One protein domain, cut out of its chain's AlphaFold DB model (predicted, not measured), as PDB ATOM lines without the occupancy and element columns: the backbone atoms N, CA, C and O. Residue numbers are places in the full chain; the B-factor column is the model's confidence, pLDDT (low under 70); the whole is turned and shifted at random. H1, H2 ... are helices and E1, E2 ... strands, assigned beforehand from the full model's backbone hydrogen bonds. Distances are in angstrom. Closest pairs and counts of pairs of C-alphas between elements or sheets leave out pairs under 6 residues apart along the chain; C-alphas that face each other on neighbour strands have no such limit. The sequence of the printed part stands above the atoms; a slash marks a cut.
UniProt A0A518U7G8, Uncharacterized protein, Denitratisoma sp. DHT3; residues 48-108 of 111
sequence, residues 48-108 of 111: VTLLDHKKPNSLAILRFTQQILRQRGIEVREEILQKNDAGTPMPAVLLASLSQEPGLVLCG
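Overview. This is residues 48 to 108 of the 111 residues of an uncharacterized protein of Denitratisoma sp. DHT3 (UniProt A0A518U7G8). A flat slab: a small parallel sheet of two strands, E1 and E2, runs through the middle, with H1 beyond one side and H2 beyond the other, and the long stretch 72 to 91 loops between the helices. Its residues 81 to 82 pair parallel with 51 to 52 of E1. The 61 printed residues hold E1, H1, H2, E2 in that order, class mixed, compact, with radius of gyration of the C-alphas 11.7 A and spans of 33 by 29 by 13 A.

Along the chain. Find C-alpha 48 at (-41.398, -37.943, 17.332); E1 runs from there to 52, 13.2 A. H1 is residues 58 to 71, 19.8 A; H2, 92 to 99, 10.4 A. E2, 104 to 107, 9.7 A, ends at (-48.760, -32.366, 12.351).

Arrangement. E1, H1 H2, E2 form a strand-helix-strand unit, parallel neighbour strands with helices between in the chain. Look across E1 and E2, 16 degrees between directions: N 49 and O 104 are 2.9 A apart, within hydrogen-bond range. The closest C-alphas of E1 and H1, Asp 52 and Leu 59, are 6.7 A apart; those of H2 and E2, Leu 98 and Val 105, 7.6 A. H1 and H2 are apart. In both helices every O i to N i+4 pair is within hydrogen-bond range.

Size, cuts and confidence. The C-alphas farthest apart, Gly 73 and Thr 88, are 33.6 A apart. The printed part has no cut; H1 to H2 is a long link. No printed residue is under 70 in pLDDT.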
ATOM      1  N   VAL A  48     -40.264 -38.482  18.090       94.75
ATOM      2  CA  VAL A  48     -41.398 -37.943  17.332       94.75
ATOM      3  C   VAL A  48     -42.590 -37.693  18.255       94.75
ATOM      4  O   VAL A  48     -42.940 -38.528  19.090       94.75
ATOM      5  N   THR A  49     -43.246 -36.555  18.058       95.56
ATOM      6  CA  THR A  49     -44.526 -36.203  18.678       95.56
ATOM      7  C   THR A  49     -45.559 -36.018  17.571       95.56
ATOM      8  O   THR A  49     -45.323 -35.272  16.622       95.56
ATOM      9  N   LEU A  50     -46.692 -36.715  17.667       94.75
ATOM     10  CA  LEU A  50     -47.774 -36.642  16.681       94.75
ATOM     11  C   LEU A  50     -48.870 -35.690  17.169       94.75
ATOM     12  O   LEU A  50     -49.256 -35.743  18.339       94.75
ATOM     13  N   LEU A  51     -49.387 -34.855  16.268       94.06
ATOM     14  CA  LEU A  51     -50.490 -33.928  16.522       94.06
ATOM     15  C   LEU A  51     -51.650 -34.219  15.562       94.06
ATOM     16  O   LEU A  51     -51.502 -34.099  14.351       94.06
ATOM     17  N   ASP A  52     -52.811 -34.565  16.096       92.44
ATOM     18  CA  ASP A  52     -54.039 -34.827  15.355       92.44
ATOM     19  C   ASP A  52     -54.903 -33.572  15.170       92.44
ATOM     20  O   ASP A  52     -54.980 -32.723  16.058       92.44
ATOM     21  N   HIS A  53     -55.605 -33.511  14.034       89.62
ATOM     22  CA  HIS A  53     -56.557 -32.455  13.685       89.62
ATOM     23  C   HIS A  53     -58.031 -32.898  13.714       89.62
ATOM     24  O   HIS A  53     -58.882 -32.211  13.154       89.62
ATOM     25  N   LYS A  54     -58.342 -34.057  14.313       86.94
ATOM     26  CA  LYS A  54     -59.696 -34.642  14.375       86.94
ATOM     27  C   LYS A  54     -60.363 -34.855  13.012       86.94
ATOM     28  O   LYS A  54     -61.589 -34.821  12.901       86.94
ATOM     29  N   LYS A  55     -59.571 -35.106  11.969       85.88
ATOM     30  CA  LYS A  55     -60.124 -35.515  10.676       85.88
ATOM     31  C   LYS A  55     -60.710 -36.931  10.772       85.88
ATOM     32  O   LYS A  55     -60.282 -37.728  11.611       85.88
ATOM     33  N   PRO A  56     -61.664 -37.294   9.900       86.50
ATOM     34  CA  PRO A  56     -62.100 -38.679   9.793       86.50
ATOM     35  C   PRO A  56     -60.893 -39.614   9.619       86.50
ATOM     36  O   PRO A  56     -60.008 -39.349   8.811       86.50
ATOM     37  N   ASN A  57     -60.846 -40.699  10.396       88.06
ATOM     38  CA  ASN A  57     -59.792 -41.725  10.375       88.06
ATOM     39  C   ASN A  57     -58.366 -41.275  10.755       88.06
ATOM     40  O   ASN A  57     -57.476 -42.125  10.832       88.06
ATOM     41  N   SER A  58     -58.119 -39.994  11.044       89.06
ATOM     42  CA  SER A  58     -56.761 -39.498  11.302       89.06
ATOM     43  C   SER A  58     -56.119 -40.154  12.518       89.06
ATOM     44  O   SER A  58     -54.952 -40.530  12.466       89.06
ATOM     45  N   LEU A  59     -56.885 -40.385  13.587       91.31
ATOM     46  CA  LEU A  59     -56.374 -41.044  14.786       91.31
ATOM     47  C   LEU A  59     -55.879 -42.471  14.495       91.31
ATOM     48  O   LEU A  59     -54.821 -42.859  14.985       91.31
ATOM     49  N   ALA A  60     -56.606 -43.236  13.676       92.31
ATOM     50  CA  ALA A  60     -56.198 -44.586  13.288       92.31
ATOM     51  C   ALA A  60     -54.897 -44.557  12.470       92.31
ATOM     52  O   ALA A  60     -53.968 -45.313  12.754       92.31
ATOM     53  N   ILE A  61     -54.793 -43.624  11.516       92.31
ATOM     54  CA  ILE A  61     -53.584 -43.415  10.707       92.31
ATOM     55  C   ILE A  61     -52.396 -43.013  11.590       92.31
ATOM     56  O   ILE A  61     -51.294 -43.534  11.420       92.31
ATOM     57  N   LEU A  62     -52.598 -42.120  12.559       94.06
ATOM     58  CA  LEU A  62     -51.539 -41.668  13.460       94.06
ATOM     59  C   LEU A  62     -51.087 -42.777  14.418       94.06
ATOM     60  O   LEU A  62     -49.889 -42.915  14.654       94.06
ATOM     61  N   ARG A  63     -52.000 -43.623  14.905       94.75
ATOM     62  CA  ARG A  63     -51.645 -44.817  15.694       94.75
ATOM     63  C   ARG A  63     -50.862 -45.835  14.870       94.75
ATOM     64  O   ARG A  63     -49.851 -46.354  15.339       94.75
ATOM     65  N   PHE A  64     -51.262 -46.061  13.622       94.75
ATOM     66  CA  PHE A  64     -50.504 -46.902  12.697       94.75
ATOM     67  C   PHE A  64     -49.110 -46.320  12.403       94.75
ATOM     68  O   PHE A  64     -48.105 -47.028  12.447       94.75
ATOM     69  N   THR A  65     -49.025 -45.004  12.203       93.94
ATOM     70  CA  THR A  65     -47.759 -44.277  12.020       93.94
ATOM     71  C   THR A  65     -46.850 -44.442  13.239       93.94
ATOM     72  O   THR A  65     -45.674 -44.777  13.095       93.94
ATOM     73  N   GLN A  66     -47.393 -44.273  14.446       95.19
ATOM     74  CA  GLN A  66     -46.685 -44.483  15.709       95.19
ATOM     75  C   GLN A  66     -46.116 -45.906  15.803       95.19
ATOM     76  O   GLN A  66     -44.952 -46.072  16.166       95.19
ATOM     77  N   GLN A  67     -46.894 -46.927  15.424       96.94
ATOM     78  CA  GLN A  67     -46.438 -48.319  15.398       96.94
ATOM     79  C   GLN A  67     -45.272 -48.529  14.418       96.94
ATOM     80  O   GLN A  67     -44.260 -49.108  14.806       96.94
ATOM     81  N   ILE A  68     -45.378 -48.029  13.181       96.19
ATOM     82  CA  ILE A  68     -44.310 -48.153  12.174       96.19
ATOM     83  C   ILE A  68     -43.021 -47.475  12.647       96.19
ATOM     84  O   ILE A  68     -41.937 -48.041  12.513       96.19
ATOM     85  N   LEU A  69     -43.115 -46.262  13.195       94.38
ATOM     86  CA  LEU A  69     -41.949 -45.526  13.689       94.38
ATOM     87  C   LEU A  69     -41.263 -46.285  14.833       94.38
ATOM     88  O   LEU A  69     -40.046 -46.464  14.805       94.38
ATOM     89  N   ARG A  70     -42.043 -46.826  15.776       96.06
ATOM     90  CA  ARG A  70     -41.524 -47.655  16.874       96.06
ATOM     91  C   ARG A  70     -40.847 -48.928  16.377       96.06
ATOM     92  O   ARG A  70     -39.763 -49.254  16.846       96.06
ATOM     93  N   GLN A  71     -41.431 -49.615  15.393       97.12
ATOM     94  CA  GLN A  71     -40.815 -50.790  14.757       97.12
ATOM     95  C   GLN A  71     -39.469 -50.465  14.096       97.12
ATOM     96  O   GLN A  71     -38.601 -51.328  14.009       97.12
ATOM     97  N   ARG A  72     -39.273 -49.217  13.661       94.75
ATOM     98  CA  ARG A  72     -38.008 -48.713  13.106       94.75
ATOM     99  C   ARG A  72     -37.025 -48.219  14.177       94.75
ATOM    100  O   ARG A  72     -36.003 -47.641  13.826       94.75
ATOM    101  N   GLY A  73     -37.328 -48.416  15.462       93.94
ATOM    102  CA  GLY A  73     -36.487 -47.977  16.579       93.94
ATOM    103  C   GLY A  73     -36.555 -46.476  16.869       93.94
ATOM    104  O   GLY A  73     -35.688 -45.954  17.564       93.94
ATOM    105  N   ILE A  74     -37.557 -45.769  16.339       92.88
ATOM    106  CA  ILE A  74     -37.759 -44.341  16.596       92.88
ATOM    107  C   ILE A  74     -38.632 -44.190  17.841       92.88
ATOM    108  O   ILE A  74     -39.717 -44.771  17.929       92.88
ATOM    109  N   GLU A  75     -38.179 -43.382  18.798       95.38
ATOM    110  CA  GLU A  75     -38.976 -43.054  19.974       95.38
ATOM    111  C   GLU A  75     -40.173 -42.191  19.556       95.38
ATOM    112  O   GLU A  75     -40.023 -41.182  18.865       95.38
ATOM    113  N   VAL A  76     -41.378 -42.568  19.984       95.44
ATOM    114  CA  VAL A  76     -42.594 -41.789  19.724       95.44
ATOM    115  C   VAL A  76     -43.339 -41.580  21.027       95.44
ATOM    116  O   VAL A  76     -43.637 -42.563  21.719       95.44
ATOM    117  N   ARG A  77     -43.683 -40.321  21.328       95.00
ATOM    118  CA  ARG A  77     -44.536 -39.958  22.468       95.00
ATOM    119  C   ARG A  77     -45.809 -40.810  22.444       95.00
ATOM    120  O   ARG A  77     -46.395 -41.014  21.385       95.00
ATOM    121  N   GLU A  78     -46.204 -41.352  23.596       94.56
ATOM    122  CA  GLU A  78     -47.368 -42.249  23.692       94.56
ATOM    123  C   GLU A  78     -48.681 -41.524  23.384       94.56
ATOM    124  O   GLU A  78     -49.537 -42.025  22.651       94.56
ATOM    125  N   GLU A  79     -48.803 -40.317  23.923       95.12
ATOM    126  CA  GLU A  79     -49.925 -39.424  23.697       95.12
ATOM    127  C   GLU A  79     -49.836 -38.767  22.314       95.12
ATOM    128  O   GLU A  79     -48.827 -38.148  21.966       95.12
ATOM    129  N   ILE A  80     -50.927 -38.870  21.552       93.69
ATOM    130  CA  ILE A  80     -51.143 -38.088  20.336       93.69
ATOM    131  C   ILE A  80     -51.835 -36.795  20.760       93.69
ATOM    132  O   ILE A  80     -52.956 -36.828  21.272       93.69
ATOM    133  N   LEU A  81     -51.159 -35.667  20.554       93.94
ATOM    134  CA  LEU A  81     -51.691 -34.347  20.882       93.94
ATOM    135  C   LEU A  81     -52.855 -34.007  19.952       93.94
ATOM    136  O   LEU A  81     -52.901 -34.488  18.826       93.94
ATOM    137  N   GLN A  82     -53.787 -33.164  20.391       90.94
ATOM    138  CA  GLN A  82     -54.947 -32.787  19.582       90.94
ATOM    139  C   GLN A  82     -55.037 -31.276  19.393       90.94
ATOM    140  O   GLN A  82     -54.971 -30.506  20.351       90.94
ATOM    141  N   LYS A  83     -55.280 -30.867  18.150       90.12
ATOM    142  CA  LYS A  83     -55.740 -29.537  17.757       90.12
ATOM    143  C   LYS A  83     -57.085 -29.707  17.061       90.12
ATOM    144  O   LYS A  83     -57.164 -30.359  16.038       90.12
ATOM    145  N   ASN A  84     -58.157 -29.144  17.610       82.88
ATOM    146  CA  ASN A  84     -59.517 -29.487  17.166       82.88
ATOM    147  C   ASN A  84     -59.838 -29.149  15.704       82.88
ATOM    148  O   ASN A  84     -60.728 -29.768  15.136       82.88
ATOM    149  N   ASP A  85     -59.158 -28.165  15.124       80.12
ATOM    150  CA  ASP A  85     -59.414 -27.699  13.769       80.12
ATOM    151  C   ASP A  85     -58.100 -27.242  13.135       80.12
ATOM    152  O   ASP A  85     -57.342 -26.486  13.743       80.12
ATOM    153  N   ALA A  86     -57.801 -27.713  11.924       81.56
ATOM    154  CA  ALA A  86     -56.607 -27.338  11.171       81.56
ATOM    155  C   ALA A  86     -56.639 -25.871  10.699       81.56
ATOM    156  O   ALA A  86     -55.578 -25.250  10.646       81.56
ATOM    157  N   GLY A  87     -57.827 -25.314  10.430       83.56
ATOM    158  CA  GLY A  87     -58.015 -23.969   9.873       83.56
ATOM    159  C   GLY A  87     -57.821 -22.827  10.872       83.56
ATOM    160  O   GLY A  87     -57.608 -21.685  10.473       83.56
ATOM    161  N   THR A  88     -57.844 -23.123  12.170       86.88
ATOM    162  CA  THR A  88     -57.625 -22.129  13.226       86.88
ATOM    163  C   THR A  88     -56.168 -22.087  13.697       86.88
ATOM    164  O   THR A  88     -55.457 -23.098  13.630       86.88
ATOM    165  N   PRO A  89     -55.684 -20.936  14.200       89.50
ATOM    166  CA  PRO A  89     -54.375 -20.852  14.841       89.50
ATOM    167  C   PRO A  89     -54.233 -21.830  16.017       89.50
ATOM    168  O   PRO A  89     -55.194 -22.140  16.718       89.50
ATOM    169  N   MET A  90     -53.007 -22.306  16.253       90.25
ATOM    170  CA  MET A  90     -52.684 -23.139  17.415       90.25
ATOM    171  C   MET A  90     -53.016 -22.375  18.713       90.25
ATOM    172  O   MET A  90     -52.558 -21.238  18.859       90.25
ATOM    173  N   PRO A  91     -53.752 -22.963  19.676       92.44
ATOM    174  CA  PRO A  91     -53.963 -22.334  20.977       92.44
ATOM    175  C   PRO A  91     -52.628 -21.992  21.643       92.44
ATOM    176  O   PRO A  91     -51.701 -22.802  21.605       92.44
ATOM    177  N   ALA A  92     -52.534 -20.827  22.292       93.88
ATOM    178  CA  ALA A  92     -51.276 -20.332  22.860       93.88
ATOM    179  C   ALA A  92     -50.610 -21.337  23.817       93.88
ATOM    180  O   ALA A  92     -49.401 -21.532  23.765       93.88
ATOM    181  N   VAL A  93     -51.408 -22.029  24.636       92.75
ATOM    182  CA  VAL A  93     -50.925 -23.061  25.569       92.75
ATOM    183  C   VAL A  93     -50.312 -24.251  24.827       92.75
ATOM    184  O   VAL A  93     -49.236 -24.725  25.188       92.75
ATOM    185  N   LEU A  94     -50.967 -24.714  23.761       92.12
ATOM    186  CA  LEU A  94     -50.477 -25.832  22.961       92.12
ATOM    187  C   LEU A  94     -49.220 -25.434  22.182       92.12
ATOM    188  O   LEU A  94     -48.253 -26.186  22.162       92.12
ATOM    189  N   LEU A  95     -49.189 -24.226  21.614       92.06
ATOM    190  CA  LEU A  95     -48.006 -23.695  20.940       92.06
ATOM    191  C   LEU A  95     -46.815 -23.564  21.900       92.06
ATOM    192  O   LEU A  95     -45.711 -23.982  21.561       92.06
ATOM    193  N   ALA A  96     -47.043 -23.036  23.106       93.31
ATOM    194  CA  ALA A  96     -46.020 -22.941  24.138       93.31
ATOM    195  C   ALA A  96     -45.481 -24.331  24.508       93.31
ATOM    196  O   ALA A  96     -44.268 -24.513  24.554       93.31
ATOM    197  N   SER A  97     -46.351 -25.332  24.675       92.62
ATOM    198  CA  SER A  97     -45.930 -26.716  24.927       92.62
ATOM    199  C   SER A  97     -45.113 -27.302  23.769       92.62
ATOM    200  O   SER A  97     -44.026 -27.829  24.001       92.62
ATOM    201  N   LEU A  98     -45.580 -27.158  22.524       91.75
ATOM    202  CA  LEU A  98     -44.888 -27.664  21.334       91.75
ATOM    203  C   LEU A  98     -43.540 -26.973  21.099       91.75
ATOM    204  O   LEU A  98     -42.609 -27.611  20.619       91.75
ATOM    205  N   SER A  99     -43.397 -25.699  21.477       90.62
ATOM    206  CA  SER A  99     -42.120 -24.975  21.386       90.62
ATOM    207  C   SER A  99     -41.013 -25.589  22.250       90.62
ATOM    208  O   SER A  99     -39.832 -25.373  21.986       90.62
ATOM    209  N   GLN A 100     -41.395 -26.356  23.277       91.56
ATOM    210  CA  GLN A 100     -40.477 -27.041  24.179       91.56
ATOM    211  C   GLN A 100     -40.201 -28.489  23.755       91.56
ATOM    212  O   GLN A 100     -39.386 -29.152  24.392       91.56
ATOM    213  N   GLU A 101     -40.848 -29.005  22.701       91.31
ATOM    214  CA  GLU A 101     -40.587 -30.360  22.212       91.31
ATOM    215  C   GLU A 101     -39.180 -30.430  21.584       91.31
ATOM    216  O   GLU A 101     -38.919 -29.784  20.567       91.31
ATOM    217  N   PRO A 102     -38.244 -31.212  22.156       89.81
ATOM    218  CA  PRO A 102     -36.871 -31.291  21.652       89.81
ATOM    219  C   PRO A 102     -36.752 -32.160  20.388       89.81
ATOM    220  O   PRO A 102     -35.708 -32.172  19.731       89.81
ATOM    221  N   GLY A 103     -37.797 -32.937  20.099       92.19
ATOM    222  CA  GLY A 103     -37.890 -33.849  18.970       92.19
ATOM    223  C   GLY A 103     -38.553 -33.220  17.747       92.19
ATOM    224  O   GLY A 103     -38.684 -32.005  17.624       92.19
ATOM    225  N   LEU A 104     -38.984 -34.077  16.828       93.06
ATOM    226  CA  LEU A 104     -39.753 -33.682  15.659       93.06
ATOM    227  C   LEU A 104     -41.251 -33.724  15.977       93.06
ATOM    228  O   LEU A 104     -41.771 -34.756  16.400       93.06
ATOM    229  N   VAL A 105     -41.956 -32.624  15.723       92.44
ATOM    230  CA  VAL A 105     -43.421 -32.585  15.777       92.44
ATOM    231  C   VAL A 105     -43.964 -32.817  14.372       92.44
ATOM    232  O   VAL A 105     -43.664 -32.054  13.456       92.44
ATOM    233  N   LEU A 106     -44.762 -33.869  14.204       90.44
ATOM    234  CA  LEU A 106     -45.479 -34.149  12.965       90.44
ATOM    235  C   LEU A 106     -46.952 -33.804  13.153       90.44
ATOM    236  O   LEU A 106     -47.691 -34.477  13.875       90.44
ATOM    237  N   CYS A 107     -47.363 -32.735  12.485       86.25
ATOM    238  CA  CYS A 107     -48.760 -32.366  12.351       86.25
ATOM    239  C   CYS A 107     -49.451 -33.354  11.405       86.25
ATOM    240  O   CYS A 107     -48.890 -33.709  10.372       86.25
ATOM    241  N   GLY A 108     -50.633 -33.829  11.795       72.94
ATOM    242  CA  GLY A 108     -51.361 -34.903  11.128       72.94
ATOM    243  C   GLY A 108     -51.729 -34.603   9.678       72.94
ATOM    244  O   GLY A 108     -51.451 -33.532   9.146       72.94
TER     245      GLY A 108